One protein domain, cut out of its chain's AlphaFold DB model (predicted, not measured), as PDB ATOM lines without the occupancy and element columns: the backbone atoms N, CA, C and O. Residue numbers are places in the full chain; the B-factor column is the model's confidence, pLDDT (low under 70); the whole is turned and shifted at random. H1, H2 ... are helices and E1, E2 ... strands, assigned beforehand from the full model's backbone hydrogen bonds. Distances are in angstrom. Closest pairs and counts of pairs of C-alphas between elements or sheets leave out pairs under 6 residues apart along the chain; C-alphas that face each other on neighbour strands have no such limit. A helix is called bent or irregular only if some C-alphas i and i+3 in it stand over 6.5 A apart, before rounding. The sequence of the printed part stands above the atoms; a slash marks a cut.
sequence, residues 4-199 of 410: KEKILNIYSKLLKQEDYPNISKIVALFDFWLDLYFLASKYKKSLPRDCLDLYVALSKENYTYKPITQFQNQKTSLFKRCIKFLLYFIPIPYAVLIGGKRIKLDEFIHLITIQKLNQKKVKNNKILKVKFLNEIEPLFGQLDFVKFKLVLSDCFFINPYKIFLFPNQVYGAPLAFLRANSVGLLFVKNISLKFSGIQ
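What this domain is: This is residues 4 to 199 of the 410 residues of an uncharacterized protein of Candidatus Marinimicrobia bacterium (UniProt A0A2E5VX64). At one end of this model four helices, H1, H2, H7 and H6, make a loose ring, with H3 packed on H2; at the other end H4 packs about perpendicular on H5. Between these ends the short helices H9 and H10 sit in the middle, with H8 between H6 and H10 and a small sheet of two parallel strands, E1 and E2, beside H9; a long link arches from H3 to H4, and residues 59 to 64 and 68 to 82 stick out. You have 196 residues with ten named helices and two named strands, in the order H1 H2 H3 H4 H5 H6 H7 H8 E1 H9 H10 E2, the class being mostly helix. The whole is compact, with a radius of gyration of the C-alphas of 17.8 A and spans of 52 by 41 by 34 A.

How they stand to each other: Start with H1, residues 4 to 17, and H2, residues 23 to 42: they form a helical hairpin and touch, opposite ways at a shallow tilt of 29 degrees, closest at the C-alphas of Ser 12 and Val 27, 6.2 A. H3, residues 54 to 59, touches residues 33 to 40 of H2 alone, closest at the C-alphas of Leu 36 and Leu 54, 6.5 A. Move on to H4, residues 78 to 89, whose residues 84 to 88 alone touch H5, residues 106 to 119, about perpendicular at 80 degrees; the closest C-alphas are those of Tyr 88 and Lys 116, 5.0 A. H6, residues 126 to 139, touches H1, closest at the C-alphas of Ile 7 and Ile 136, 6.2 A. H7, residues 142 to 151, is near H2 and close to H6 but not clearly touching it, with 2 pairs of C-alphas within 8 A. H8, residues 154 to 157, touches H6, closest at the C-alphas of Lys 129 and Phe 157, 6.1 A. E1, residues 169 to 172, and E2, residues 194 to 198, are parallel neighbours at 22 degrees, with N 170 and O 194 at 2.9 A and N 198 and O 172 at 2.8 A. Between them in the chain come H9, residues 174 to 178, and H10, residues 180 to 187, a strand-helix-strand unit, two parallel strands joined through helices, with a right-handed crossover. H10 is the hub, touching four helices: H5 with 7 pairs of C-alphas within 8 A, H2 and H8 only just with 3 pairs each, and H9 only at the corner, only just, with 3 pairs. Every O i to N i+4 pair is within hydrogen-bond range in H1, H2, H3, H5 and H7, against 6 of 8 in H4, 8 of 10 in H6, 0 of 1 in H9 and 0 of 4 in H10, while H8 is too short for one; O i to N i+3 pairs within range are 2 of 2 in H9 and 3 of 5 in H10.

Where its parts are: Find C-alpha 4 at (-8.871, 11.436, 1.563), where H1 begins and runs 20.2 A. H2 is the longest helix at 27.9 A, ending at C-alpha 42, (-13.410, 17.422, -9.010). H4 measures 17.4 A, H5 19.8 A, H6 20.6 A and H7 14.6 A. H6 is irregular: C-alphas 135 and 138 are 7.1 A apart. E2 ends at C-alpha 198, (6.793, 32.880, 8.377).

The domain as a whole: The farthest C-alphas, those of Phe 79 and Gly 141, are 53.3 A apart. The printed part has no cut. Look for the long links from H2 to H3, H3 to H4, H4 to H5 and H8 to E1. Mean pLDDT of the printed part is 87.3, and residues 60 to 76 are under 70.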
ATOM      1  N   LYS A   4     -10.097  10.682   1.242       96.00
ATOM      2  CA  LYS A   4      -8.871  11.436   1.563       96.00
ATOM      3  C   LYS A   4      -8.254  10.987   2.894       96.00
ATOM      4  O   LYS A   4      -7.061  10.725   2.970       96.00
ATOM      5  N   GLU A   5      -9.088  10.845   3.915       96.69
ATOM      6  CA  GLU A   5      -8.698  10.447   5.269       96.69
ATOM      7  C   GLU A   5      -8.157   9.007   5.306       96.69
ATOM      8  O   GLU A   5      -7.128   8.745   5.920       96.69
ATOM      9  N   LYS A   6      -8.779   8.082   4.554       97.69
ATOM     10  CA  LYS A   6      -8.258   6.714   4.352       97.69
ATOM     11  C   LYS A   6      -6.848   6.720   3.760       97.69
ATOM     12  O   LYS A   6      -5.967   6.049   4.291       97.69
ATOM     13  N   ILE A   7      -6.628   7.497   2.699       98.44
ATOM     14  CA  ILE A   7      -5.317   7.617   2.042       98.44
ATOM     15  C   ILE A   7      -4.273   8.179   3.012       98.44
ATOM     16  O   ILE A   7      -3.165   7.651   3.101       98.44
ATOM     17  N   LEU A   8      -4.631   9.226   3.759       98.00
ATOM     18  CA  LEU A   8      -3.736   9.853   4.728       98.00
ATOM     19  C   LEU A   8      -3.346   8.889   5.857       98.00
ATOM     20  O   LEU A   8      -2.175   8.824   6.230       98.00
ATOM     21  N   ASN A   9      -4.304   8.105   6.359       98.12
ATOM     22  CA  ASN A   9      -4.071   7.111   7.405       98.12
ATOM     23  C   ASN A   9      -3.135   5.992   6.934       98.12
ATOM     24  O   ASN A   9      -2.210   5.635   7.664       98.12
ATOM     25  N   ILE A  10      -3.325   5.487   5.710       98.56
ATOM     26  CA  ILE A  10      -2.416   4.510   5.090       98.56
ATOM     27  C   ILE A  10      -1.009   5.102   4.988       98.56
ATOM     28  O   ILE A  10      -0.047   4.503   5.465       98.56
ATOM     29  N   TYR A  11      -0.882   6.314   4.443       98.62
ATOM     30  CA  TYR A  11       0.412   6.978   4.299       98.62
ATOM     31  C   TYR A  11       1.117   7.183   5.650       98.62
ATOM     32  O   TYR A  11       2.278   6.811   5.807       98.62
ATOM     33  N   SER A  12       0.406   7.698   6.659       98.44
ATOM     34  CA  SER A  12       0.948   7.894   8.009       98.44
ATOM     35  C   SER A  12       1.389   6.577   8.653       98.44
ATOM     36  O   SER A  12       2.472   6.512   9.238       98.44
ATOM     37  N   LYS A  13       0.585   5.512   8.521       98.50
ATOM     38  CA  LYS A  13       0.916   4.174   9.029       98.50
ATOM     39  C   LYS A  13       2.199   3.643   8.393       98.50
ATOM     40  O   LYS A  13       3.072   3.169   9.112       98.50
ATOM     41  N   LEU A  14       2.328   3.760   7.074       98.44
ATOM     42  CA  LEU A  14       3.507   3.307   6.338       98.44
ATOM     43  C   LEU A  14       4.775   4.066   6.743       98.44
ATOM     44  O   LEU A  14       5.798   3.442   7.000       98.44
ATOM     45  N   LEU A  15       4.702   5.393   6.886       98.06
ATOM     46  CA  LEU A  15       5.837   6.192   7.364       98.06
ATOM     47  C   LEU A  15       6.275   5.801   8.784       98.06
ATOM     48  O   LEU A  15       7.472   5.776   9.066       98.06
ATOM     49  N   LYS A  16       5.321   5.486   9.672       97.38
ATOM     50  CA  LYS A  16       5.608   5.032  11.044       97.38
ATOM     51  C   LYS A  16       6.289   3.665  11.066       97.38
ATOM     52  O   LYS A  16       7.226   3.480  11.830       97.38
ATOM     53  N   GLN A  17       5.834   2.728  10.232       96.94
ATOM     54  CA  GLN A  17       6.426   1.388  10.131       96.94
ATOM     55  C   GLN A  17       7.892   1.426   9.682       96.94
ATOM     56  O   GLN A  17       8.690   0.620  10.141       96.94
ATOM     57  N   GLU A  18       8.240   2.379   8.819       94.88
ATOM     58  CA  GLU A  18       9.588   2.538   8.262       94.88
ATOM     59  C   GLU A  18      10.466   3.537   9.049       94.88
ATOM     60  O   GLU A  18      11.527   3.942   8.565       94.88
ATOM     61  N   ASP A  19      10.025   3.975  10.237       94.12
ATOM     62  CA  ASP A  19      10.753   4.906  11.115       94.12
ATOM     63  C   ASP A  19      11.228   6.188  10.388       94.12
ATOM     64  O   ASP A  19      12.409   6.571  10.370       94.12
ATOM     65  N   TYR A  20      10.291   6.843   9.696       95.94
ATOM     66  CA  TYR A  20      10.554   8.127   9.049       95.94
ATOM     67  C   TYR A  20      10.653   9.260  10.086       95.94
ATOM     68  O   TYR A  20       9.876   9.300  11.038       95.94
ATOM     69  N   PRO A  21      11.551  10.245   9.902       94.50
ATOM     70  CA  PRO A  21      11.598  11.421  10.764       94.50
ATOM     71  C   PRO A  21      10.453  12.394  10.436       94.50
ATOM     72  O   PRO A  21       9.891  12.368   9.345       94.50
ATOM     73  N   ASN A  22      10.120  13.287  11.375       94.56
ATOM     74  CA  ASN A  22       9.167  14.397  11.189       94.56
ATOM     75  C   ASN A  22       7.805  14.002  10.573       94.56
ATOM     76  O   ASN A  22       7.209  14.789   9.832       94.56
ATOM     77  N   ILE A  23       7.298  12.803  10.888       95.75
ATOM     78  CA  ILE A  23       6.101  12.211  10.259       95.75
ATOM     79  C   ILE A  23       4.912  13.172  10.257       95.75
ATOM     80  O   ILE A  23       4.264  13.320   9.227       95.75
ATOM     81  N   SER A  24       4.637  13.858  11.371       95.75
ATOM     82  CA  SER A  24       3.510  14.796  11.464       95.75
ATOM     83  C   SER A  24       3.571  15.897  10.400       95.75
ATOM     84  O   SER A  24       2.572  16.156   9.733       95.75
ATOM     85  N   LYS A  25       4.755  16.476  10.166       96.31
ATOM     86  CA  LYS A  25       4.972  17.525   9.159       96.31
ATOM     87  C   LYS A  25       4.866  16.978   7.731       96.31
ATOM     88  O   LYS A  25       4.268  17.624   6.873       96.31
ATOM     89  N   ILE A  26       5.405  15.779   7.475       96.94
ATOM     90  CA  ILE A  26       5.295  15.104   6.167       96.94
ATOM     91  C   ILE A  26       3.825  14.819   5.838       96.94
ATOM     92  O   ILE A  26       3.363  15.105   4.733       96.94
ATOM     93  N   VAL A  27       3.086  14.274   6.804       97.81
ATOM     94  CA  VAL A  27       1.661  13.955   6.676       97.81
ATOM     95  C   VAL A  27       0.841  15.230   6.473       97.81
ATOM     96  O   VAL A  27      -0.007  15.248   5.589       97.81
ATOM     97  N   ALA A  28       1.128  16.314   7.199       97.62
ATOM     98  CA  ALA A  28       0.452  17.601   7.017       97.62
ATOM     99  C   ALA A  28       0.643  18.184   5.605       97.62
ATOM    100  O   ALA A  28      -0.320  18.638   4.982       97.62
ATOM    101  N   LEU A  29       1.870  18.130   5.073       97.62
ATOM    102  CA  LEU A  29       2.157  18.563   3.704       97.62
ATOM    103  C   LEU A  29       1.414  17.702   2.673       97.62
ATOM    104  O   LEU A  29       0.861  18.230   1.707       97.62
ATOM    105  N   PHE A  30       1.390  16.383   2.883       98.12
ATOM    106  CA  PHE A  30       0.682  15.457   2.004       98.12
ATOM    107  C   PHE A  30      -0.837  15.657   2.058       98.12
ATOM    108  O   PHE A  30      -1.488  15.633   1.018       98.12
ATOM    109  N   ASP A  31      -1.402  15.939   3.232       97.94
ATOM    110  CA  ASP A  31      -2.825  16.245   3.392       97.94
ATOM    111  C   ASP A  31      -3.243  17.480   2.579       97.94
ATOM    112  O   ASP A  31      -4.235  17.447   1.846       97.94
ATOM    113  N   PHE A  32      -2.445  18.548   2.644       97.06
ATOM    114  CA  PHE A  32      -2.666  19.750   1.841       97.06
ATOM    115  C   PHE A  32      -2.513  19.483   0.338       97.06
ATOM    116  O   PHE A  32      -3.299  19.972  -0.474       97.06
ATOM    117  N   TRP A  33      -1.530  18.667  -0.052       97.38
ATOM    118  CA  TRP A  33      -1.368  18.239  -1.440       97.38
ATOM    119  C   TRP A  33      -2.582  17.444  -1.942       97.38
ATOM    120  O   TRP A  33      -3.055  17.681  -3.056       97.38
ATOM    121  N   LEU A  34      -3.137  16.552  -1.113       97.69
ATOM    122  CA  LEU A  34      -4.353  15.804  -1.431       97.69
ATOM    123  C   LEU A  34      -5.558  16.733  -1.610       97.69
ATOM    124  O   LEU A  34      -6.343  16.503  -2.529       97.69
ATOM    125  N   ASP A  35      -5.697  17.790  -0.802       95.81
ATOM    126  CA  ASP A  35      -6.756  18.790  -1.006       95.81
ATOM    127  C   ASP A  35      -6.669  19.426  -2.393       95.81
ATOM    128  O   ASP A  35      -7.670  19.489  -3.109       95.81
ATOM    129  N   LEU A  36      -5.469  19.833  -2.813       95.62
ATOM    130  CA  LEU A  36      -5.246  20.393  -4.146       95.62
ATOM    131  C   LEU A  36      -5.558  19.375  -5.251       95.62
ATOM    132  O   LEU A  36      -6.231  19.721  -6.225       95.62
ATOM    133  N   TYR A  37      -5.113  18.125  -5.095       96.31
ATOM    134  CA  TYR A  37      -5.367  17.052  -6.058       96.31
ATOM    135  C   TYR A  37      -6.864  16.758  -6.210       96.31
ATOM    136  O   TYR A  37      -7.379  16.707  -7.331       96.31
ATOM    137  N   PHE A  38      -7.580  16.555  -5.101       95.69
ATOM    138  CA  PHE A  38      -9.006  16.234  -5.135       95.69
ATOM    139  C   PHE A  38      -9.823  17.407  -5.656       95.69
ATOM    140  O   PHE A  38     -10.772  17.201  -6.416       95.69
ATOM    141  N   LEU A  39      -9.428  18.634  -5.314       93.94
ATOM    142  CA  LEU A  39     -10.052  19.830  -5.847       93.94
ATOM    143  C   LEU A  39      -9.858  19.924  -7.364       93.94
ATOM    144  O   LEU A  39     -10.834  20.036  -8.102       93.94
ATOM    145  N   ALA A  40      -8.626  19.815  -7.854       93.25
ATOM    146  CA  ALA A  40      -8.350  19.826  -9.286       93.25
ATOM    147  C   ALA A  40      -9.105  18.713 -10.029       93.25
ATOM    148  O   ALA A  40      -9.720  18.976 -11.062       93.25
ATOM    149  N   SER A  41      -9.131  17.501  -9.467       92.56
ATOM    150  CA  SER A  41      -9.835  16.348 -10.038       92.56
ATOM    151  C   SER A  41     -11.347  16.579 -10.127       92.56
ATOM    152  O   SER A  41     -11.934  16.384 -11.191       92.56
ATOM    153  N   LYS A  42     -11.976  17.078  -9.049       92.56
ATOM    154  CA  LYS A  42     -13.410  17.422  -9.010       92.56
ATOM    155  C   LYS A  42     -13.791  18.421 -10.105       92.56
ATOM    156  O   LYS A  42     -14.859  18.310 -10.697       92.56
ATOM    157  N   TYR A  43     -12.913  19.384 -10.375       90.75
ATOM    158  CA  TYR A  43     -13.126  20.436 -11.371       90.75
ATOM    159  C   TYR A  43     -12.455  20.145 -12.724       90.75
ATOM    160  O   TYR A  43     -12.334  21.050 -13.546       90.75
ATOM    161  N   LYS A  44     -12.030  18.894 -12.965       90.94
ATOM    162  CA  LYS A  44     -11.434  18.427 -14.229       90.94
ATOM    163  C   LYS A  44     -10.258  19.294 -14.717       90.94
ATOM    164  O   LYS A  44     -10.059  19.462 -15.918       90.94
ATOM    165  N   LYS A  45      -9.469  19.852 -13.794       89.56
ATOM    166  CA  LYS A  45      -8.255  20.609 -14.123       89.56
ATOM    167  C   LYS A  45      -7.144  19.652 -14.558       89.56
ATOM    168  O   LYS A  45      -6.967  18.587 -13.969       89.56
ATOM    169  N   SER A  46      -6.387  20.045 -15.582       88.69
ATOM    170  CA  SER A  46      -5.201  19.299 -16.013       88.69
ATOM    171  C   SER A  46      -4.124  19.354 -14.931       88.69
ATOM    172  O   SER A  46      -3.849  20.422 -14.377       88.69
ATOM    173  N   LEU A  47      -3.523  18.203 -14.633       89.31
ATOM    174  CA  LEU A  47      -2.504  18.059 -13.602       89.31
ATOM    175  C   LEU A  47      -1.197  17.537 -14.214       89.31
ATOM    176  O   LEU A  47      -1.217  16.541 -14.941       89.31
ATOM    177  N   PRO A  48      -0.054  18.184 -13.930       90.06
ATOM    178  CA  PRO A  48       1.247  17.687 -14.357       90.06
ATOM    179  C   PRO A  48       1.600  16.366 -13.660       90.06
ATOM    180  O   PRO A  48       1.211  16.122 -12.517       90.06
ATOM    181  N   ARG A  49       2.370  15.524 -14.357       91.62
ATOM    182  CA  ARG A  49       2.916  14.279 -13.800       91.62
ATOM    183  C   ARG A  49       3.992  14.583 -12.753       91.62
ATOM    184  O   ARG A  49       4.701  15.574 -12.908       91.62
ATOM    185  N   ASP A  50       4.110  13.723 -11.741       91.94
ATOM    186  CA  ASP A  50       5.114  13.800 -10.663       91.94
ATOM    187  C   ASP A  50       5.291  15.229 -10.108       91.94
ATOM    188  O   ASP A  50       6.373  15.819 -10.132       91.94
ATOM    189  N   CYS A  51       4.193  15.838  -9.658       92.00
ATOM    190  CA  CYS A  51       4.188  17.252  -9.300       92.00
ATOM    191  C   CYS A  51       3.977  17.470  -7.806       92.00
ATOM    192  O   CYS A  51       2.882  17.283  -7.279       92.00
ATOM    193  N   LEU A  52       5.031  17.921  -7.126       92.44
ATOM    194  CA  LEU A  52       4.956  18.318  -5.722       92.44
ATOM    195  C   LEU A  52       4.210  19.652  -5.551       92.44
ATOM    196  O   LEU A  52       3.299  19.750  -4.735       92.44
ATOM    197  N   ASP A  53       4.547  20.671  -6.345       92.25
ATOM    198  CA  ASP A  53       3.958  22.011  -6.232       92.25
ATOM    199  C   ASP A  53       2.677  22.158  -7.070       92.25
ATOM    200  O   ASP A  53       2.603  22.927  -8.037       92.25
ATOM    201  N   LEU A  54       1.643  21.396  -6.695       91.25
ATOM    202  CA  LEU A  54       0.319  21.522  -7.310       91.25
ATOM    203  C   LEU A  54      -0.273  22.921  -7.121       91.25
ATOM    204  O   LEU A  54      -1.011  23.394  -7.983       91.25
ATOM    205  N   TYR A  55       0.080  23.603  -6.031       90.38
ATOM    206  CA  TYR A  55      -0.379  24.957  -5.756       90.38
ATOM    207  C   TYR A  55       0.070  25.911  -6.865       90.38
ATOM    208  O   TYR A  55      -0.768  26.541  -7.512       90.38
ATOM    209  N   VAL A  56       1.373  25.969  -7.158       87.06
ATOM    210  CA  VAL A  56       1.898  26.801  -8.248       87.06
ATOM    211  C   VAL A  56       1.370  26.334  -9.599       87.06
ATOM    212  O   VAL A  56       1.005  27.181 -10.414       87.06
ATOM    213  N   ALA A  57       1.282  25.023  -9.850       86.75
ATOM    214  CA  ALA A  57       0.746  24.501 -11.107       86.75
ATOM    215  C   ALA A  57      -0.682  25.008 -11.389       86.75
ATOM    216  O   ALA A  57      -0.962  25.443 -12.505       86.75
ATOM    217  N   LEU A  58      -1.540  25.036 -10.365       87.56
ATOM    218  CA  LEU A  58      -2.941  25.464 -10.454       87.56
ATOM    219  C   LEU A  58      -3.129  26.991 -10.337       87.56
ATOM    220  O   LEU A  58      -4.210  27.501 -10.622       87.56
ATOM    221  N   SER A  59      -2.090  27.740  -9.949       79.06
ATOM    222  CA  SER A  59      -2.129  29.207  -9.791       79.06
ATOM    223  C   SER A  59      -1.820  29.993 -11.074       79.06
ATOM    224  O   SER A  59      -2.024  31.209 -11.125       79.06
ATOM    225  N   LYS A  60      -1.292  29.331 -12.114       66.00
ATOM    226  CA  LYS A  60      -0.736  29.981 -13.321       66.00
ATOM    227  C   LYS A  60      -1.756  30.747 -14.177       66.00
ATOM    228  O   LYS A  60      -1.336  31.573 -14.987       66.00
ATOM    229  N   GLU A  61      -3.059  30.543 -13.971       53.81
ATOM    230  CA  GLU A  61      -4.121  31.180 -14.768       53.81
ATOM    231  C   GLU A  61      -4.158  32.721 -14.599       53.81
ATOM    232  O   GLU A  61      -4.353  33.420 -15.587       53.81
ATOM    233  N   ASN A  62      -3.835  33.285 -13.420       44.69
ATOM    234  CA  ASN A  62      -4.075  34.722 -13.142       44.69
ATOM    235  C   ASN A  62      -2.838  35.572 -12.792       44.69
ATOM    236  O   ASN A  62      -2.936  36.795 -12.778       44.69
ATOM    237  N   TYR A  63      -1.663  34.981 -12.550       46.12
ATOM    238  CA  TYR A  63      -0.500  35.724 -12.036       46.12
ATOM    239  C   TYR A  63       0.710  35.637 -12.960       46.12
ATOM    240  O   TYR A  63       0.989  34.585 -13.538       46.12
ATOM    241  N   THR A  64       1.456  36.736 -13.109       39.50
ATOM    242  CA  THR A  64       2.811  36.741 -13.687       39.50
ATOM    243  C   THR A  64       3.768  36.138 -12.670       39.50
ATOM    244  O   THR A  64       4.665  36.788 -12.141       39.50
ATOM    245  N   TYR A  65       3.592  34.851 -12.378       37.88
ATOM    246  CA  TYR A  65       4.705  34.097 -11.840       37.88
ATOM    247  C   TYR A  65       5.659  33.907 -13.013       37.88
ATOM    248  O   TYR A  65       5.464  33.013 -13.837       37.88
ATOM    249  N   LYS A  66       6.673  34.779 -13.131       33.66
ATOM    250  CA  LYS A  66       7.865  34.385 -13.880       33.66
ATOM    251  C   LYS A  66       8.292  33.081 -13.213       33.66
ATOM    252  O   LYS A  66       8.531  33.109 -11.999       33.66
ATOM    253  N   PRO A  67       8.291  31.933 -13.916       34.53
ATOM    254  CA  PRO A  67       8.898  30.751 -13.343       34.53
ATOM    255  C   PRO A  67      10.273  31.208 -12.874       34.53
ATOM    256  O   PRO A  67      10.978  31.884 -13.626       34.53
ATOM    257  N   ILE A  68      10.619  30.919 -11.616       37.16
ATOM    258  CA  ILE A  68      12.034  30.886 -11.262       37.16
ATOM    259  C   ILE A  68      12.587  29.941 -12.302       37.16
ATOM    260  O   ILE A  68      12.165  28.781 -12.360       37.16
ATOM    261  N   THR A  69      13.334  30.524 -13.232       28.73
ATOM    262  CA  THR A  69      13.815  29.867 -14.426       28.73
ATOM    263  C   THR A  69      14.336  28.525 -13.966       28.73
ATOM    264  O   THR A  69      15.098  28.460 -12.997       28.73
ATOM    265  N   GLN A  70      13.853  27.445 -14.594       32.03
ATOM    266  CA  GLN A  70      14.572  26.181 -14.537       32.03
ATOM    267  C   GLN A  70      16.019  26.576 -14.770       32.03
ATOM    268  O   GLN A  70      16.311  27.170 -15.810       32.03
ATOM    269  N   PHE A  71      16.857  26.420 -13.743       32.56
ATOM    270  CA  PHE A  71      18.261  26.760 -13.841       32.56
ATOM    271  C   PHE A  71      18.751  25.961 -15.038       32.56
ATOM    272  O   PHE A  71      18.878  24.740 -14.956       32.56
ATOM    273  N   GLN A  72      18.919  26.636 -16.177       28.62
ATOM    274  CA  GLN A  72      19.557  26.040 -17.328       28.62
ATOM    275  C   GLN A  72      20.877  25.516 -16.785       28.62
ATOM    276  O   GLN A  72      21.578  26.241 -16.069       28.62
ATOM    277  N   ASN A  73      21.161  24.242 -17.049       32.06
ATOM    278  CA  ASN A  73      22.424  23.601 -16.713       32.06
ATOM    279  C   ASN A  73      23.540  24.273 -17.526       32.06
ATOM    280  O   ASN A  73      24.104  23.696 -18.450       32.06
ATOM    281  N   GLN A  74      23.852  25.524 -17.205       41.97
ATOM    282  CA  GLN A  74      25.069  26.174 -17.630       41.97
ATOM    283  C   GLN A  74      26.199  25.378 -16.997       41.97
ATOM    284  O   GLN A  74      26.176  25.114 -15.788       41.97
ATOM    285  N   LYS A  75      27.178  24.974 -17.813       45.28
ATOM    286  CA  LYS A  75      28.421  24.366 -17.335       45.28
ATOM    287  C   LYS A  75      28.980  25.262 -16.229       45.28
ATOM    288  O   LYS A  75      29.483  26.353 -16.477       45.28
ATOM    289  N   THR A  76      28.825  24.831 -14.981       58.81
ATOM    290  CA  THR A  76      29.338  25.574 -13.834       58.81
ATOM    291  C   THR A  76      30.855  25.538 -13.915       58.81
ATOM    292  O   THR A  76      31.418  24.440 -13.936       58.81
ATOM    293  N   SER A  77      31.504  26.702 -13.941       77.88
ATOM    294  CA  SER A  77      32.964  26.787 -13.879       77.88
ATOM    295  C   SER A  77      33.512  26.029 -12.662       77.88
ATOM    296  O   SER A  77      32.825  25.894 -11.642       77.88
ATOM    297  N   LEU A  78      34.752  25.542 -12.760       74.44
ATOM    298  CA  LEU A  78      35.444  24.859 -11.659       74.44
ATOM    299  C   LEU A  78      35.428  25.704 -10.379       74.44
ATOM    300  O   LEU A  78      35.087  25.199  -9.316       74.44
ATOM    301  N   PHE A  79      35.633  27.014 -10.506       78.06
ATOM    302  CA  PHE A  79      35.536  27.959  -9.396       78.06
ATOM    303  C   PHE A  79      34.163  27.944  -8.700       78.06
ATOM    304  O   PHE A  79      34.081  27.839  -7.478       78.06
ATOM    305  N   LYS A  80      33.059  27.951  -9.465       79.94
ATOM    306  CA  LYS A  80      31.702  27.837  -8.900       79.94
ATOM    307  C   LYS A  80      31.486  26.488  -8.208       79.94
ATOM    308  O   LYS A  80      30.749  26.437  -7.227       79.94
ATOM    309  N   ARG A  81      32.103  25.404  -8.692       80.56
ATOM    310  CA  ARG A  81      32.066  24.095  -8.016       80.56
ATOM    311  C   ARG A  81      32.838  24.124  -6.697       80.56
ATOM    312  O   ARG A  81      32.293  23.653  -5.705       80.56
ATOM    313  N   CYS A  82      34.022  24.736  -6.661       83.19
ATOM    314  CA  CYS A  82      34.805  24.908  -5.435       83.19
ATOM    315  C   CYS A  82      34.055  25.747  -4.395       83.19
ATOM    316  O   CYS A  82      33.922  25.314  -3.257       83.19
ATOM    317  N   ILE A  83      33.463  26.884  -4.785       85.00
ATOM    318  CA  ILE A  83      32.630  27.689  -3.873       85.00
ATOM    319  C   ILE A  83      31.473  26.851  -3.327       85.00
ATOM    320  O   ILE A  83      31.259  26.791  -2.122       85.00
ATOM    321  N   LYS A  84      30.733  26.166  -4.205       83.38
ATOM    322  CA  LYS A  84      29.618  25.300  -3.797       83.38
ATOM    323  C   LYS A  84      30.051  24.196  -2.839       83.38
ATOM    324  O   LYS A  84      29.270  23.842  -1.959       83.38
ATOM    325  N   PHE A  85      31.251  23.650  -3.032       84.62
ATOM    326  CA  PHE A  85      31.861  22.672  -2.140       84.62
ATOM    327  C   PHE A  85      32.158  23.291  -0.774       84.62
ATOM    328  O   PHE A  85      31.668  22.780   0.225       84.62
ATOM    329  N   LEU A  86      32.839  24.439  -0.731       86.62
ATOM    330  CA  LEU A  86      33.155  25.153   0.509       86.62
ATOM    331  C   LEU A  86      31.897  25.510   1.311       86.62
ATOM    332  O   LEU A  86      31.831  25.214   2.501       86.62
ATOM    333  N   LEU A  87      30.860  26.050   0.658       88.31
ATOM    334  CA  LEU A  87      29.596  26.418   1.311       88.31
ATOM    335  C   LEU A  87      28.933  25.241   2.049       88.31
ATOM    336  O   LEU A  87      28.248  25.455   3.045       88.31
ATOM    337  N   TYR A  88      29.131  23.998   1.601       86.31
ATOM    338  CA  TYR A  88      28.555  22.824   2.265       86.31
ATOM    339  C   TYR A  88      29.164  22.544   3.640       86.31
ATOM    340  O   TYR A  88      28.458  22.062   4.527       86.31
ATOM    341  N   PHE A  89      30.442  22.868   3.837       88.56
ATOM    342  CA  PHE A  89      31.142  22.626   5.100       88.56
ATOM    343  C   PHE A  89      30.958  23.748   6.116       88.56
ATOM    344  O   PHE A  89      31.190  23.523   7.298       88.56
ATOM    345  N   ILE A  90      30.480  24.921   5.692       90.12
ATOM    346  CA  ILE A  90      30.223  26.041   6.600       90.12
ATOM    347  C   ILE A  90      29.107  25.644   7.583       90.12
ATOM    348  O   ILE A  90      27.998  25.314   7.140       90.12
ATOM    349  N   PRO A  91      29.354  25.637   8.906       90.44
ATOM    350  CA  PRO A  91      28.290  25.481   9.885       90.44
ATOM    351  C   PRO A  91      27.403  26.728   9.863       90.44
ATOM    352  O   PRO A  91      27.890  27.853   9.783       90.44
ATOM    353  N   ILE A  92      26.091  26.526   9.931       92.00
ATOM    354  CA  ILE A  92      25.120  27.616  10.041       92.00
ATOM    355  C   ILE A  92      24.340  27.452  11.349       92.00
ATOM    356  O   ILE A  92      23.990  26.322  11.694       92.00
ATOM    357  N   PRO A  93      24.060  28.545  12.080       91.88
ATOM    358  CA  PRO A  93      23.367  28.478  13.370       91.88
ATOM    359  C   PRO A  93      21.885  28.096  13.225       91.88
ATOM    360  O   PRO A  93      21.288  27.523  14.128       91.88
ATOM    361  N   TYR A  94      21.292  28.404  12.075       95.00
ATOM    362  CA  TYR A  94      19.931  28.054  11.683       95.00
ATOM    363  C   TYR A  94      19.854  28.005  10.157       95.00
ATOM    364  O   TYR A  94      20.711  28.565   9.474       95.00
ATOM    365  N   ALA A  95      18.849  27.321   9.619       94.25
ATOM    366  CA  ALA A  95      18.611  27.271   8.183       94.25
ATOM    367  C   ALA A  95      17.522  28.264   7.774       94.25
ATOM    368  O   ALA A  95      16.594  28.552   8.533       94.25
ATOM    369  N   VAL A  96      17.625  28.774   6.551       94.25
ATOM    370  CA  VAL A  96      16.662  29.725   5.992       94.25
ATOM    371  C   VAL A  96      16.139  29.168   4.679       94.25
ATOM    372  O   VAL A  96      16.892  28.951   3.731       94.25
ATOM    373  N   LEU A  97      14.832  28.942   4.611       93.25
ATOM    374  CA  LEU A  97      14.105  28.642   3.386       93.25
ATOM    375  C   LEU A  97      13.518  29.919   2.787       93.25
ATOM    376  O   LEU A  97      13.625  31.016   3.331       93.25
ATOM    377  N   ILE A  98      12.883  29.776   1.630       88.62
ATOM    378  CA  ILE A  98      12.225  30.888   0.948       88.62
ATOM    379  C   ILE A  98      11.161  31.485   1.862       88.62
ATOM    380  O   ILE A  98      10.379  30.765   2.479       88.62
ATOM    381  N   GLY A  99      11.176  32.813   1.960       85.38
ATOM    382  CA  GLY A  99      10.359  33.551   2.914       85.38
ATOM    383  C   GLY A  99      10.986  33.709   4.309       85.38
ATOM    384  O   GLY A  99      10.738  34.686   5.002       85.38
ATOM    385  N   GLY A 100      11.938  32.862   4.690       87.94
ATOM    386  CA  GLY A 100      12.537  32.856   6.028       87.94
ATOM    387  C   GLY A 100      13.430  34.053   6.383       87.94
ATOM    388  O   GLY A 100      13.968  34.092   7.485       87.94
ATOM    389  N   LYS A 101      13.637  35.010   5.465       88.12
ATOM    390  CA  LYS A 101      14.530  36.164   5.657       88.12
ATOM    391  C   LYS A 101      13.931  37.157   6.660       88.12
ATOM    392  O   LYS A 101      12.881  37.748   6.388       88.12
ATOM    393  N   ARG A 102      14.645  37.377   7.764       85.31
ATOM    394  CA  ARG A 102      14.357  38.334   8.845       85.31
ATOM    395  C   ARG A 102      15.399  39.453   8.885       85.31
ATOM    396  O   ARG A 102      15.044  40.619   9.005       85.31
ATOM    397  N   ILE A 103      16.675  39.109   8.703       85.44
ATOM    398  CA  ILE A 103      17.803  40.051   8.669       85.44
ATOM    399  C   ILE A 103      18.578  39.967   7.346       85.44
ATOM    400  O   ILE A 103      18.360  39.075   6.527       85.44
ATOM    401  N   LYS A 104      19.499  40.910   7.097       86.88
ATOM    402  CA  LYS A 104      20.310  40.922   5.862       86.88
ATOM    403  C   LYS A 104      21.152  39.646   5.701       86.88
ATOM    404  O   LYS A 104      21.207  39.109   4.599       86.88
ATOM    405  N   LEU A 105      21.733  39.142   6.793       90.19
ATOM    406  CA  LEU A 105      22.579  37.939   6.803       90.19
ATOM    407  C   LEU A 105      21.831  36.666   6.373       90.19
ATOM    408  O   LEU A 105      22.434  35.763   5.793       90.19
ATOM    409  N   ASP A 106      20.515  36.611   6.583       91.31
ATOM    410  CA  ASP A 106      19.700  35.444   6.234       91.31
ATOM    411  C   ASP A 106      19.717  35.132   4.736       91.31
ATOM    412  O   ASP A 106      19.470  33.997   4.343       91.31
ATOM    413  N   GLU A 107      20.037  36.109   3.885       89.69
ATOM    414  CA  GLU A 107      20.224  35.875   2.453       89.69
ATOM    415  C   GLU A 107      21.429  34.970   2.175       89.69
ATOM    416  O   GLU A 107      21.332  34.031   1.387       89.69
ATOM    417  N   PHE A 108      22.539  35.183   2.880       91.31
ATOM    418  CA  PHE A 108      23.715  34.326   2.775       91.31
ATOM    419  C   PHE A 108      23.468  32.948   3.409       91.31
ATOM    420  O   PHE A 108      23.803  31.918   2.820       91.31
ATOM    421  N   ILE A 109      22.794  32.911   4.564       93.81
ATOM    422  CA  ILE A 109      22.404  31.655   5.226       93.81
ATOM    423  C   ILE A 109      21.461  30.836   4.337       93.81
ATOM    424  O   ILE A 109      21.595  29.613   4.256       93.81
ATOM    425  N   HIS A 110      20.538  31.487   3.623       92.38
ATOM    426  CA  HIS A 110      19.664  30.832   2.652       92.38
ATOM    427  C   HIS A 110      20.466  30.149   1.539       92.38
ATOM    428  O   HIS A 110      20.207  28.988   1.218       92.38
ATOM    429  N   LEU A 111      21.485  30.820   0.990       89.94
ATOM    430  CA  LEU A 111      22.356  30.235  -0.034       89.94
ATOM    431  C   LEU A 111      23.093  28.993   0.482       89.94
ATOM    432  O   LEU A 111      23.098  27.965  -0.200       89.94
ATOM    433  N   ILE A 112      23.656  29.050   1.696       91.81
ATOM    434  CA  ILE A 112      24.298  27.884   2.327       91.81
ATOM    435  C   ILE A 112      23.279  26.761   2.553       91.81
ATOM    436  O   ILE A 112      23.559  25.604   2.242       91.81
ATOM    437  N   THR A 113      22.080  27.096   3.038       91.62
ATOM    438  CA  THR A 113      20.987  26.144   3.289       91.62
ATOM    439  C   THR A 113      20.638  25.364   2.020       91.62
ATOM    440  O   THR A 113      20.674  24.133   2.015       91.62
ATOM    441  N   ILE A 114      20.356  26.070   0.921       88.12
ATOM    442  CA  ILE A 114      20.016  25.449  -0.365       88.12
ATOM    443  C   ILE A 114      21.191  24.639  -0.914       88.12
ATOM    444  O   ILE A 114      20.992  23.548  -1.449       88.12
ATOM    445  N   GLN A 115      22.422  25.128  -0.761       87.56
ATOM    446  CA  GLN A 115      23.596  24.398  -1.223       87.56
ATOM    447  C   GLN A 115      23.797  23.087  -0.450       87.56
ATOM    448  O   GLN A 115      24.059  22.059  -1.077       87.56
ATOM    449  N   LYS A 116      23.609  23.090   0.878       88.50
ATOM    450  CA  LYS A 116      23.640  21.874   1.708       88.50
ATOM    451  C   LYS A 116      22.592  20.852   1.276       88.50
ATOM    452  O   LYS A 116      22.906  19.666   1.178       88.50
ATOM    453  N   LEU A 117      21.384  21.313   0.952       86.25
ATOM    454  CA  LEU A 117      20.297  20.450   0.484       86.25
ATOM    455  C   LEU A 117      20.564  19.858  -0.900       86.25
ATOM    456  O   LEU A 117      20.366  18.664  -1.105       86.25
ATOM    457  N   ASN A 118      21.092  20.660  -1.824       81.62
ATOM    458  CA  ASN A 118      21.341  20.234  -3.202       81.62
ATOM    459  C   ASN A 118      22.542  19.289  -3.357       81.62
ATOM    460  O   ASN A 118      22.612  18.558  -4.344       81.62
ATOM    461  N   GLN A 119      23.520  19.312  -2.443       72.94
ATOM    462  CA  GLN A 119      24.685  18.425  -2.552       72.94
ATOM    463  C   GLN A 119      24.350  16.953  -2.285       72.94
ATOM    464  O   GLN A 119      25.008  16.060  -2.824       72.94
ATOM    465  N   LYS A 120      23.329  16.672  -1.469       71.06
ATOM    466  CA  LYS A 120      22.896  15.299  -1.210       71.06
ATOM    467  C   LYS A 120      22.007  14.822  -2.354       71.06
ATOM    468  O   LYS A 120      20.887  15.287  -2.521       71.06
ATOM    469  N   LYS A 121      22.485  13.832  -3.114       72.38
ATOM    470  CA  LYS A 121      21.636  13.060  -4.031       72.38
ATOM    471  C   LYS A 121      20.656  12.224  -3.210       72.38
ATOM    472  O   LYS A 121      20.999  11.141  -2.734       72.38
ATOM    473  N   VAL A 122      19.460  12.759  -3.014       82.50
ATOM    474  CA  VAL A 122      18.370  12.074  -2.326       82.50
ATOM    475  C   VAL A 122      17.790  11.002  -3.255       82.50
ATOM    476  O   VAL A 122      17.568  11.252  -4.438       82.50
ATOM    477  N   LYS A 123      17.592   9.785  -2.737       90.50
ATOM    478  CA  LYS A 123      16.973   8.670  -3.470       90.50
ATOM    479  C   LYS A 123      15.550   8.458  -2.967       90.50
ATOM    480  O   LYS A 123      15.344   8.475  -1.758       90.50
ATOM    481  N   ASN A 124      14.617   8.145  -3.858       92.50
ATOM    482  CA  ASN A 124      13.249   7.787  -3.476       92.50
ATOM    483  C   ASN A 124      13.158   6.306  -3.069       92.50
ATOM    484  O   ASN A 124      13.789   5.434  -3.671       92.50
ATOM    485  N   ASN A 125      12.357   6.029  -2.052       96.25
ATOM    486  CA  ASN A 125      11.931   4.722  -1.589       96.25
ATOM    487  C   ASN A 125      10.830   4.180  -2.512       96.25
ATOM    488  O   ASN A 125       9.630   4.346  -2.284       96.25
ATOM    489  N   LYS A 126      11.261   3.532  -3.598       96.44
ATOM    490  CA  LYS A 126      10.350   2.927  -4.578       96.44
ATOM    491  C   LYS A 126       9.469   1.839  -3.957       96.44
ATOM    492  O   LYS A 126       8.312   1.725  -4.344       96.44
ATOM    493  N   ILE A 127       9.996   1.084  -2.991       97.69
ATOM    494  CA  ILE A 127       9.275  -0.002  -2.313       97.69
ATOM    495  C   ILE A 127       8.100   0.575  -1.521       97.69
ATOM    496  O   ILE A 127       6.965   0.143  -1.708       97.69
ATOM    497  N   LEU A 128       8.348   1.616  -0.720       98.00
ATOM    498  CA  LEU A 128       7.303   2.306   0.035       98.00
ATOM    499  C   LEU A 128       6.229   2.899  -0.880       98.00
ATOM    500  O   LEU A 128       5.042   2.760  -0.594       98.00
ATOM    501  N   LYS A 129       6.627   3.519  -2.002       98.12
ATOM    502  CA  LYS A 129       5.676   4.064  -2.984       98.12
ATOM    503  C   LYS A 129       4.794   2.973  -3.589       98.12
ATOM    504  O   LYS A 129       3.590   3.175  -3.706       98.12
ATOM    505  N   VAL A 130       5.369   1.829  -3.965       98.31
ATOM    506  CA  VAL A 130       4.606   0.690  -4.502       98.31
ATOM    507  C   VAL A 130       3.641   0.147  -3.451       98.31
ATOM    508  O   VAL A 130       2.458   0.013  -3.745       98.31
ATOM    509  N   LYS A 131       4.106  -0.078  -2.217       98.50
ATOM    510  CA  LYS A 131       3.255  -0.535  -1.109       98.50
ATOM    511  C   LYS A 131       2.094   0.431  -0.855       98.50
ATOM    512  O   LYS A 131       0.946   0.005  -0.810       98.50
ATOM    513  N   PHE A 132       2.380   1.732  -0.791       98.69
ATOM    514  CA  PHE A 132       1.362   2.772  -0.657       98.69
ATOM    515  C   PHE A 132       0.338   2.732  -1.792       98.69
ATOM    516  O   PHE A 132      -0.858   2.721  -1.523       98.69
ATOM    517  N   LEU A 133       0.794   2.691  -3.049       98.56
ATOM    518  CA  LEU A 133      -0.085   2.658  -4.217       98.56
ATOM    519  C   LEU A 133      -0.993   1.421  -4.218       98.56
ATOM    520  O   LEU A 133      -2.183   1.573  -4.472       98.56
ATOM    521  N   ASN A 134      -0.456   0.247  -3.879       98.38
ATOM    522  CA  ASN A 134      -1.227  -0.994  -3.799       98.38
ATOM    523  C   ASN A 134      -2.298  -0.929  -2.696       98.38
ATOM    524  O   ASN A 134      -3.424  -1.367  -2.906       98.38
ATOM    525  N   GLU A 135      -1.980  -0.354  -1.529       98.31
ATOM    526  CA  GLU A 135      -2.943  -0.235  -0.424       98.31
ATOM    527  C   GLU A 135      -4.073   0.767  -0.715       98.31
ATOM    528  O   GLU A 135      -5.192   0.590  -0.232       98.31
ATOM    529  N   ILE A 136      -3.817   1.819  -1.504       98.12
ATOM    530  CA  ILE A 136      -4.845   2.822  -1.826       98.12
ATOM    531  C   ILE A 136      -5.631   2.514  -3.103       98.12
ATOM    532  O   ILE A 136      -6.684   3.118  -3.291       98.12
ATOM    533  N   GLU A 137      -5.142   1.638  -3.986       98.12
ATOM    534  CA  GLU A 137      -5.778   1.318  -5.272       98.12
ATOM    535  C   GLU A 137      -7.272   0.966  -5.137       98.12
ATOM    536  O   GLU A 137      -8.074   1.589  -5.841       98.12
ATOM    537  N   PRO A 138      -7.703   0.128  -4.166       97.38
ATOM    538  CA  PRO A 138      -9.120  -0.199  -3.973       97.38
ATOM    539  C   PRO A 138     -10.012   0.999  -3.607       97.38
ATOM    540  O   PRO A 138     -11.236   0.901  -3.638       97.38
ATOM    541  N   LEU A 139      -9.430   2.143  -3.231       97.00
ATOM    542  CA  LEU A 139     -10.173   3.362  -2.901       97.00
ATOM    543  C   LEU A 139     -10.551   4.181  -4.148       97.00
ATOM    544  O   LEU A 139     -11.212   5.219  -4.030       97.00
ATOM    545  N   PHE A 140     -10.096   3.788  -5.338       95.75
ATOM    546  CA  PHE A 140     -10.270   4.516  -6.592       95.75
ATOM    547  C   PHE A 140     -10.965   3.663  -7.657       95.75
ATOM    548  O   PHE A 140     -10.808   2.451  -7.702       95.75
ATOM    549  N   GLY A 141     -11.688   4.321  -8.569       94.56
ATOM    550  CA  GLY A 141     -11.979   3.720  -9.870       94.56
ATOM    551  C   GLY A 141     -10.702   3.660 -10.713       94.56
ATOM    552  O   GLY A 141      -9.829   4.518 -10.568       94.56
ATOM    553  N   GLN A 142     -10.604   2.681 -11.617       93.94
ATOM    554  CA  GLN A 142      -9.388   2.386 -12.389       93.94
ATOM    555  C   GLN A 142      -8.773   3.630 -13.058       93.94
ATOM    556  O   GLN A 142      -7.587   3.917 -12.890       93.94
ATOM    557  N   LEU A 143      -9.583   4.426 -13.765       94.12
ATOM    558  CA  LEU A 143      -9.111   5.635 -14.451       94.12
ATOM    559  C   LEU A 143      -8.619   6.720 -13.482       94.12
ATOM    560  O   LEU A 143      -7.628   7.400 -13.760       94.12
ATOM    561  N   ASP A 144      -9.290   6.888 -12.343       94.38
ATOM    562  CA  ASP A 144      -8.907   7.882 -11.340       94.38
ATOM    563  C   ASP A 144      -7.640   7.468 -10.593       94.38
ATOM    564  O   ASP A 144      -6.832   8.330 -10.244       94.38
ATOM    565  N   PHE A 145      -7.439   6.165 -10.383       97.69
ATOM    566  CA  PHE A 145      -6.208   5.639  -9.806       97.69
ATOM    567  C   PHE A 145      -5.009   5.889 -10.721       97.69
ATOM    568  O   PHE A 145      -3.981   6.388 -10.266       97.69
ATOM    569  N   VAL A 146      -5.150   5.619 -12.024       96.75
ATOM    570  CA  VAL A 146      -4.092   5.883 -13.011       96.75
ATOM    571  C   VAL A 146      -3.710   7.364 -13.013       96.75
ATOM    572  O   VAL A 146      -2.524   7.694 -12.961       96.75
ATOM    573  N   LYS A 147      -4.696   8.271 -13.000       95.69
ATOM    574  CA  LYS A 147      -4.444   9.719 -12.894       95.69
ATOM    575  C   LYS A 147      -3.739  10.079 -11.588       95.69
ATOM    576  O   LYS A 147      -2.738  10.791 -11.626       95.69
ATOM    577  N   PHE A 148      -4.210   9.553 -10.458       97.81
ATOM    578  CA  PHE A 148      -3.597   9.796  -9.153       97.81
ATOM    579  C   PHE A 148      -2.131   9.363  -9.143       97.81
ATOM    580  O   PHE A 148      -1.253  10.156  -8.809       97.81
ATOM    581  N   LYS A 149      -1.855   8.132  -9.586       97.56
ATOM    582  CA  LYS A 149      -0.512   7.549  -9.664       97.56
ATOM    583  C   LYS A 149       0.436   8.377 -10.532       97.56
ATOM    584  O   LYS A 149       1.603   8.516 -10.177       97.56
ATOM    585  N   LEU A 150      -0.055   8.918 -11.650       96.00
ATOM    586  CA  LEU A 150       0.732   9.763 -12.552       96.00
ATOM    587  C   LEU A 150       1.091  11.118 -11.933       96.00
ATOM    588  O   LEU A 150       2.187  11.618 -12.171       96.00
ATOM    589  N   VAL A 151       0.177  11.719 -11.172       96.56
ATOM    590  CA  VAL A 151       0.360  13.052 -10.576       96.56
ATOM    591  C   VAL A 151       1.155  12.988  -9.268       96.56
ATOM    592  O   VAL A 151       1.928  13.902  -8.980       96.56
ATOM    593  N   LEU A 152       0.989  11.909  -8.492       97.62
ATOM    594  CA  LEU A 152       1.618  11.700  -7.188       97.62
ATOM    595  C   LEU A 152       3.136  11.864  -7.245       97.62
ATOM    596  O   LEU A 152       3.836  11.071  -7.885       97.62
ATOM    597  N   SER A 153       3.638  12.844  -6.490       94.75
ATOM    598  CA  SER A 153       5.063  13.131  -6.503       94.75
ATOM    599  C   SER A 153       5.894  12.070  -5.789       94.75
ATOM    600  O   SER A 153       5.589  11.638  -4.677       94.75
ATOM    601  N   ASP A 154       7.000  11.702  -6.417       94.12
ATOM    602  CA  ASP A 154       8.066  10.877  -5.863       94.12
ATOM    603  C   ASP A 154       8.710  11.489  -4.605       94.12
ATOM    604  O   ASP A 154       9.191  10.757  -3.741       94.12
ATOM    605  N   CYS A 155       8.664  12.820  -4.460       94.00
ATOM    606  CA  CYS A 155       9.240  13.545  -3.324       94.00
ATOM    607  C   CYS A 155       8.601  13.191  -1.969       94.00
ATOM    608  O   CYS A 155       9.232  13.386  -0.932       94.00
ATOM    609  N   PHE A 156       7.373  12.661  -1.954       96.38
ATOM    610  CA  PHE A 156       6.742  12.162  -0.726       96.38
ATOM    611  C   PHE A 156       7.372  10.854  -0.231       96.38
ATOM    612  O   PHE A 156       7.285  10.520   0.943       96.38
ATOM    613  N   PHE A 157       8.083  10.135  -1.096       96.69
ATOM    614  CA  PHE A 157       8.672   8.839  -0.777       96.69
ATOM    615  C   PHE A 157      10.189   8.923  -0.686       96.69
ATOM    616  O   PHE A 157      10.866   7.946  -0.959       96.69
ATOM    617  N   ILE A 158      10.764  10.067  -0.334       94.69
ATOM    618  CA  ILE A 158      12.213  10.201  -0.156       94.69
ATOM    619  C   ILE A 158      12.726   9.202   0.900       94.69
ATOM    620  O   ILE A 158      12.108   9.026   1.946       94.69
ATOM    621  N   ASN A 159      13.864   8.540   0.659       94.62
ATOM    622  CA  ASN A 159      14.539   7.771   1.708       94.62
ATOM    623  C   ASN A 159      15.085   8.727   2.773       94.62
ATOM    624  O   ASN A 159      15.771   9.689   2.409       94.62
ATOM    625  N   PRO A 160      14.874   8.447   4.068       94.12
ATOM    626  CA  PRO A 160      15.472   9.253   5.109       94.12
ATOM    627  C   PRO A 160      17.000   9.282   5.001       94.12
ATOM    628  O   PRO A 160      17.642   8.273   4.703       94.12
ATOM    629  N   TYR A 161      17.602  10.441   5.250       92.12
ATOM    630  CA  TYR A 161      19.038  10.648   5.047       92.12
ATOM    631  C   TYR A 161      19.646  11.557   6.117       92.12
ATOM    632  O   TYR A 161      18.944  12.128   6.942       92.12
ATOM    633  N   LYS A 162      20.979  11.672   6.138       90.06
ATOM    634  CA  LYS A 162      21.703  12.579   7.041       90.06
ATOM    635  C   LYS A 162      22.336  13.725   6.259       90.06
ATOM    636  O   LYS A 162      22.860  13.501   5.161       90.06
ATOM    637  N   ILE A 163      22.338  14.920   6.847       87.50
ATOM    638  CA  ILE A 163      23.047  16.099   6.329       87.50
ATOM    639  C   ILE A 163      24.110  16.519   7.342       87.50
ATOM    640  O   ILE A 163      23.847  16.580   8.544       87.50
ATOM    641  N   PHE A 164      25.318  16.787   6.848       84.06
ATOM    642  CA  PHE A 164      26.446  17.207   7.673       84.06
ATOM    643  C   PHE A 164      26.271  18.651   8.160       84.06
ATOM    644  O   PHE A 164      25.983  19.541   7.354       84.06
ATOM    645  N   LEU A 165      26.470  18.875   9.466       84.00
ATOM    646  CA  LEU A 165      26.382  20.190  10.117       84.00
ATOM    647  C   LEU A 165      25.144  20.980   9.669       84.00
ATOM    648  O   LEU A 165      25.254  22.105   9.171       84.00
ATOM    649  N   PHE A 166      23.976  20.340   9.760       88.69
ATOM    650  CA  PHE A 166      22.700  20.987   9.489       88.69
ATOM    651  C   PHE A 166      22.027  21.354  10.817       88.69
ATOM    652  O   PHE A 166      21.938  20.493  11.693       88.69
ATOM    653  N   PRO A 167      21.581  22.606  10.995       91.56
ATOM    654  CA  PRO A 167      20.968  23.040  12.241       91.56
ATOM    655  C   PRO A 167      19.570  22.438  12.406       91.56
ATOM    656  O   PRO A 167      18.900  22.089  11.435       91.56
ATOM    657  N   ASN A 168      19.109  22.348  13.650       91.25
ATOM    658  CA  ASN A 168      17.755  21.894  13.970       91.25
ATOM    659  C   ASN A 168      16.693  22.989  13.757       91.25
ATOM    660  O   ASN A 168      15.544  22.662  13.469       91.25
ATOM    661  N   GLN A 169      17.072  24.264  13.877       95.50
ATOM    662  CA  GLN A 169      16.194  25.416  13.702       95.50
ATOM    663  C   GLN A 169      16.136  25.849  12.235       95.50
ATOM    664  O   GLN A 169      17.170  26.095  11.606       95.50
ATOM    665  N   VAL A 170      14.923  25.994  11.700       95.12
ATOM    666  CA  VAL A 170      14.679  26.406  10.313       95.12
ATOM    667  C   VAL A 170      13.597  27.481  10.258       95.12
ATOM    668  O   VAL A 170      12.547  27.334  10.873       95.12
ATOM    669  N   TYR A 171      13.842  28.535   9.480       94.75
ATOM    670  CA  TYR A 171      12.888  29.618   9.225       94.75
ATOM    671  C   TYR A 171      12.439  29.602   7.767       94.75
ATOM    672  O   TYR A 171      13.266  29.457   6.865       94.75
ATOM    673  N   GLY A 172      11.149  29.788   7.497       93.62
ATOM    674  CA  GLY A 172      10.651  29.774   6.122       93.62
ATOM    675  C   GLY A 172       9.148  29.923   6.000       93.62
ATOM    676  O   GLY A 172       8.428  29.768   6.974       93.62
ATOM    677  N   ALA A 173       8.661  30.150   4.784       91.69
ATOM    678  CA  ALA A 173       7.243  29.970   4.495       91.69
ATOM    679  C   ALA A 173       6.898  28.468   4.488       91.69
ATOM    680  O   ALA A 173       7.625  27.716   3.833       91.69
ATOM    681  N   PRO A 174       5.800  28.005   5.114       92.62
ATOM    682  CA  PRO A 174       5.407  26.590   5.079       92.62
ATOM    683  C   PRO A 174       5.255  26.037   3.650       92.62
ATOM    684  O   PRO A 174       5.755  24.958   3.332       92.62
ATOM    685  N   LEU A 175       4.699  26.836   2.728       91.25
ATOM    686  CA  LEU A 175       4.608  26.486   1.301       91.25
ATOM    687  C   LEU A 175       5.972  26.265   0.620       91.25
ATOM    688  O   LEU A 175       6.028  25.673  -0.457       91.25
ATOM    689  N   ALA A 176       7.094  26.691   1.214       91.12
ATOM    690  CA  ALA A 176       8.421  26.416   0.668       91.12
ATOM    691  C   ALA A 176       8.734  24.912   0.614       91.12
ATOM    692  O   ALA A 176       9.538  24.514  -0.231       91.12
ATOM    693  N   PHE A 177       8.094  24.086   1.455       93.50
ATOM    694  CA  PHE A 177       8.223  22.626   1.421       93.50
ATOM    695  C   PHE A 177       7.559  21.973   0.204       93.50
ATOM    696  O   PHE A 177       7.879  20.832  -0.098       93.50
ATOM    697  N   LEU A 178       6.724  22.683  -0.563       90.06
ATOM    698  CA  LEU A 178       6.235  22.188  -1.858       90.06
ATOM    699  C   LEU A 178       7.297  22.264  -2.969       90.06
ATOM    700  O   LEU A 178       7.046  21.879  -4.109       90.06
ATOM    701  N   ARG A 179       8.512  22.729  -2.658       84.88
ATOM    702  CA  ARG A 179       9.647  22.731  -3.587       84.88
ATOM    703  C   ARG A 179      10.555  21.537  -3.328       84.88
ATOM    704  O   ARG A 179      10.948  21.297  -2.188       84.88
ATOM    705  N   ALA A 180      10.968  20.865  -4.403       70.25
ATOM    706  CA  ALA A 180      11.760  19.632  -4.345       70.25
ATOM    707  C   ALA A 180      13.038  19.745  -3.489       70.25
ATOM    708  O   ALA A 180      13.382  18.819  -2.767       70.25
ATOM    709  N   ASN A 181      13.720  20.895  -3.502       76.75
ATOM    710  CA  ASN A 181      14.948  21.064  -2.716       76.75
ATOM    711  C   ASN A 181      14.666  21.225  -1.212       76.75
ATOM    712  O   ASN A 181      15.475  20.817  -0.387       76.75
ATOM    713  N   SER A 182      13.529  21.822  -0.849       88.56
ATOM    714  CA  SER A 182      13.175  22.103   0.547       88.56
ATOM    715  C   SER A 182      12.495  20.913   1.216       88.56
ATOM    716  O   SER A 182      12.710  20.687   2.403       88.56
ATOM    717  N   VAL A 183      11.683  20.150   0.472       91.00
ATOM    718  CA  VAL A 183      10.914  19.014   1.013       91.00
ATOM    719  C   VAL A 183      11.817  17.947   1.631       91.00
ATOM    720  O   VAL A 183      11.452  17.341   2.633       91.00
ATOM    721  N   GLY A 184      13.035  17.787   1.097       89.94
ATOM    722  CA  GLY A 184      14.035  16.851   1.607       89.94
ATOM    723  C   GLY A 184      14.370  17.062   3.086       89.94
ATOM    724  O   GLY A 184      14.636  16.089   3.786       89.94
ATOM    725  N   LEU A 185      14.262  18.295   3.600       91.44
ATOM    726  CA  LEU A 185      14.475  18.593   5.021       91.44
ATOM    727  C   LEU A 185      13.582  17.786   5.956       91.44
ATOM    728  O   LEU A 185      14.013  17.434   7.052       91.44
ATOM    729  N   LEU A 186      12.357  17.483   5.528       93.44
ATOM    730  CA  LEU A 186      11.421  16.716   6.340       93.44
ATOM    731  C   LEU A 186      11.915  15.275   6.560       93.44
ATOM    732  O   LEU A 186      11.553  14.657   7.554       93.44
ATOM    733  N   PHE A 187      12.805  14.776   5.699       93.56
ATOM    734  CA  PHE A 187      13.321  13.406   5.708       93.56
ATOM    735  C   PHE A 187      14.722  13.274   6.343       93.56
ATOM    736  O   PHE A 187      15.356  12.220   6.249       93.56
ATOM    737  N   VAL A 188      15.242  14.319   6.994       91.25
ATOM    738  CA  VAL A 188      16.581  14.287   7.609       91.25
ATOM    739  C   VAL A 188      16.534  13.605   8.985       91.25
ATOM    740  O   VAL A 188      15.875  14.097   9.893       91.25
ATOM    741  N   LYS A 189      17.252  12.483   9.161       88.69
ATOM    742  CA  LYS A 189      17.224  11.657  10.392       88.69
ATOM    743  C   LYS A 189      17.974  12.259  11.581       88.69
ATOM    744  O   LYS A 189      17.644  11.965  12.720       88.69
ATOM    745  N   ASN A 190      19.029  13.038  11.346       79.25
ATOM    746  CA  ASN A 190      19.916  13.511  12.416       79.25
ATOM    747  C   ASN A 190      19.491  14.850  13.039       79.25
ATOM    748  O   ASN A 190      20.287  15.447  13.759       79.25
ATOM    749  N   ILE A 191      18.277  15.329  12.753       80.75
ATOM    750  CA  ILE A 191      17.738  16.568  13.318       80.75
ATOM    751  C   ILE A 191      16.289  16.358  13.762       80.75
ATOM    752  O   ILE A 191      15.473  15.814  13.022       80.75
ATOM    753  N   SER A 192      15.955  16.846  14.956       85.88
ATOM    754  CA  SER A 192      14.564  17.144  15.295       85.88
ATOM    755  C   SER A 192      14.252  18.524  14.729       85.88
ATOM    756  O   SER A 192      14.748  19.530  15.241       85.88
ATOM    757  N   LEU A 193      13.530  18.572  13.607       90.75
ATOM    758  CA  LEU A 193      13.298  19.813  12.874       90.75
ATOM    759  C   LEU A 193      12.375  20.735  13.680       90.75
ATOM    760  O   LEU A 193      11.170  20.478  13.771       90.75
ATOM    761  N   LYS A 194      12.931  21.831  14.201       94.94
ATOM    762  CA  LYS A 194      12.190  22.961  14.768       94.94
ATOM    763  C   LYS A 194      11.958  23.990  13.667       94.94
ATOM    764  O   LYS A 194      12.873  24.714  13.278       94.94
ATOM    765  N   PHE A 195      10.748  24.008  13.118       95.06
ATOM    766  CA  PHE A 195      10.387  24.908  12.026       95.06
ATOM    767  C   PHE A 195       9.595  26.105  12.554       95.06
ATOM    768  O   PHE A 195       8.488  25.922  13.055       95.06
ATOM    769  N   SER A 196      10.147  27.311  12.420       94.38
ATOM    770  CA  SER A 196       9.417  28.561  12.650       94.38
ATOM    771  C   SER A 196       8.897  29.074  11.306       94.38
ATOM    772  O   SER A 196       9.664  29.559  10.461       94.38
ATOM    773  N   GLY A 197       7.594  28.917  11.092       92.75
ATOM    774  CA  GLY A 197       6.915  29.340   9.879       92.75
ATOM    775  C   GLY A 197       6.762  30.862   9.822       92.75
ATOM    776  O   GLY A 197       6.553  31.521  10.838       92.75
ATOM    777  N   ILE A 198       6.896  31.437   8.628       89.62
ATOM    778  CA  ILE A 198       6.793  32.880   8.377       89.62
ATOM    779  C   ILE A 198       5.846  33.108   7.201       89.62
ATOM    780  O   ILE A 198       6.099  32.634   6.091       89.62
ATOM    781  N   GLN A 199       4.770  33.860   7.415       85.94
ATOM    782  CA  GLN A 199       3.737  34.039   6.396       85.94
ATOM    783  C   GLN A 199       3.910  35.310   5.553       85.94
ATOM    784  O   GLN A 199       3.880  36.424   6.055       85.94
TER     785      GLN A 199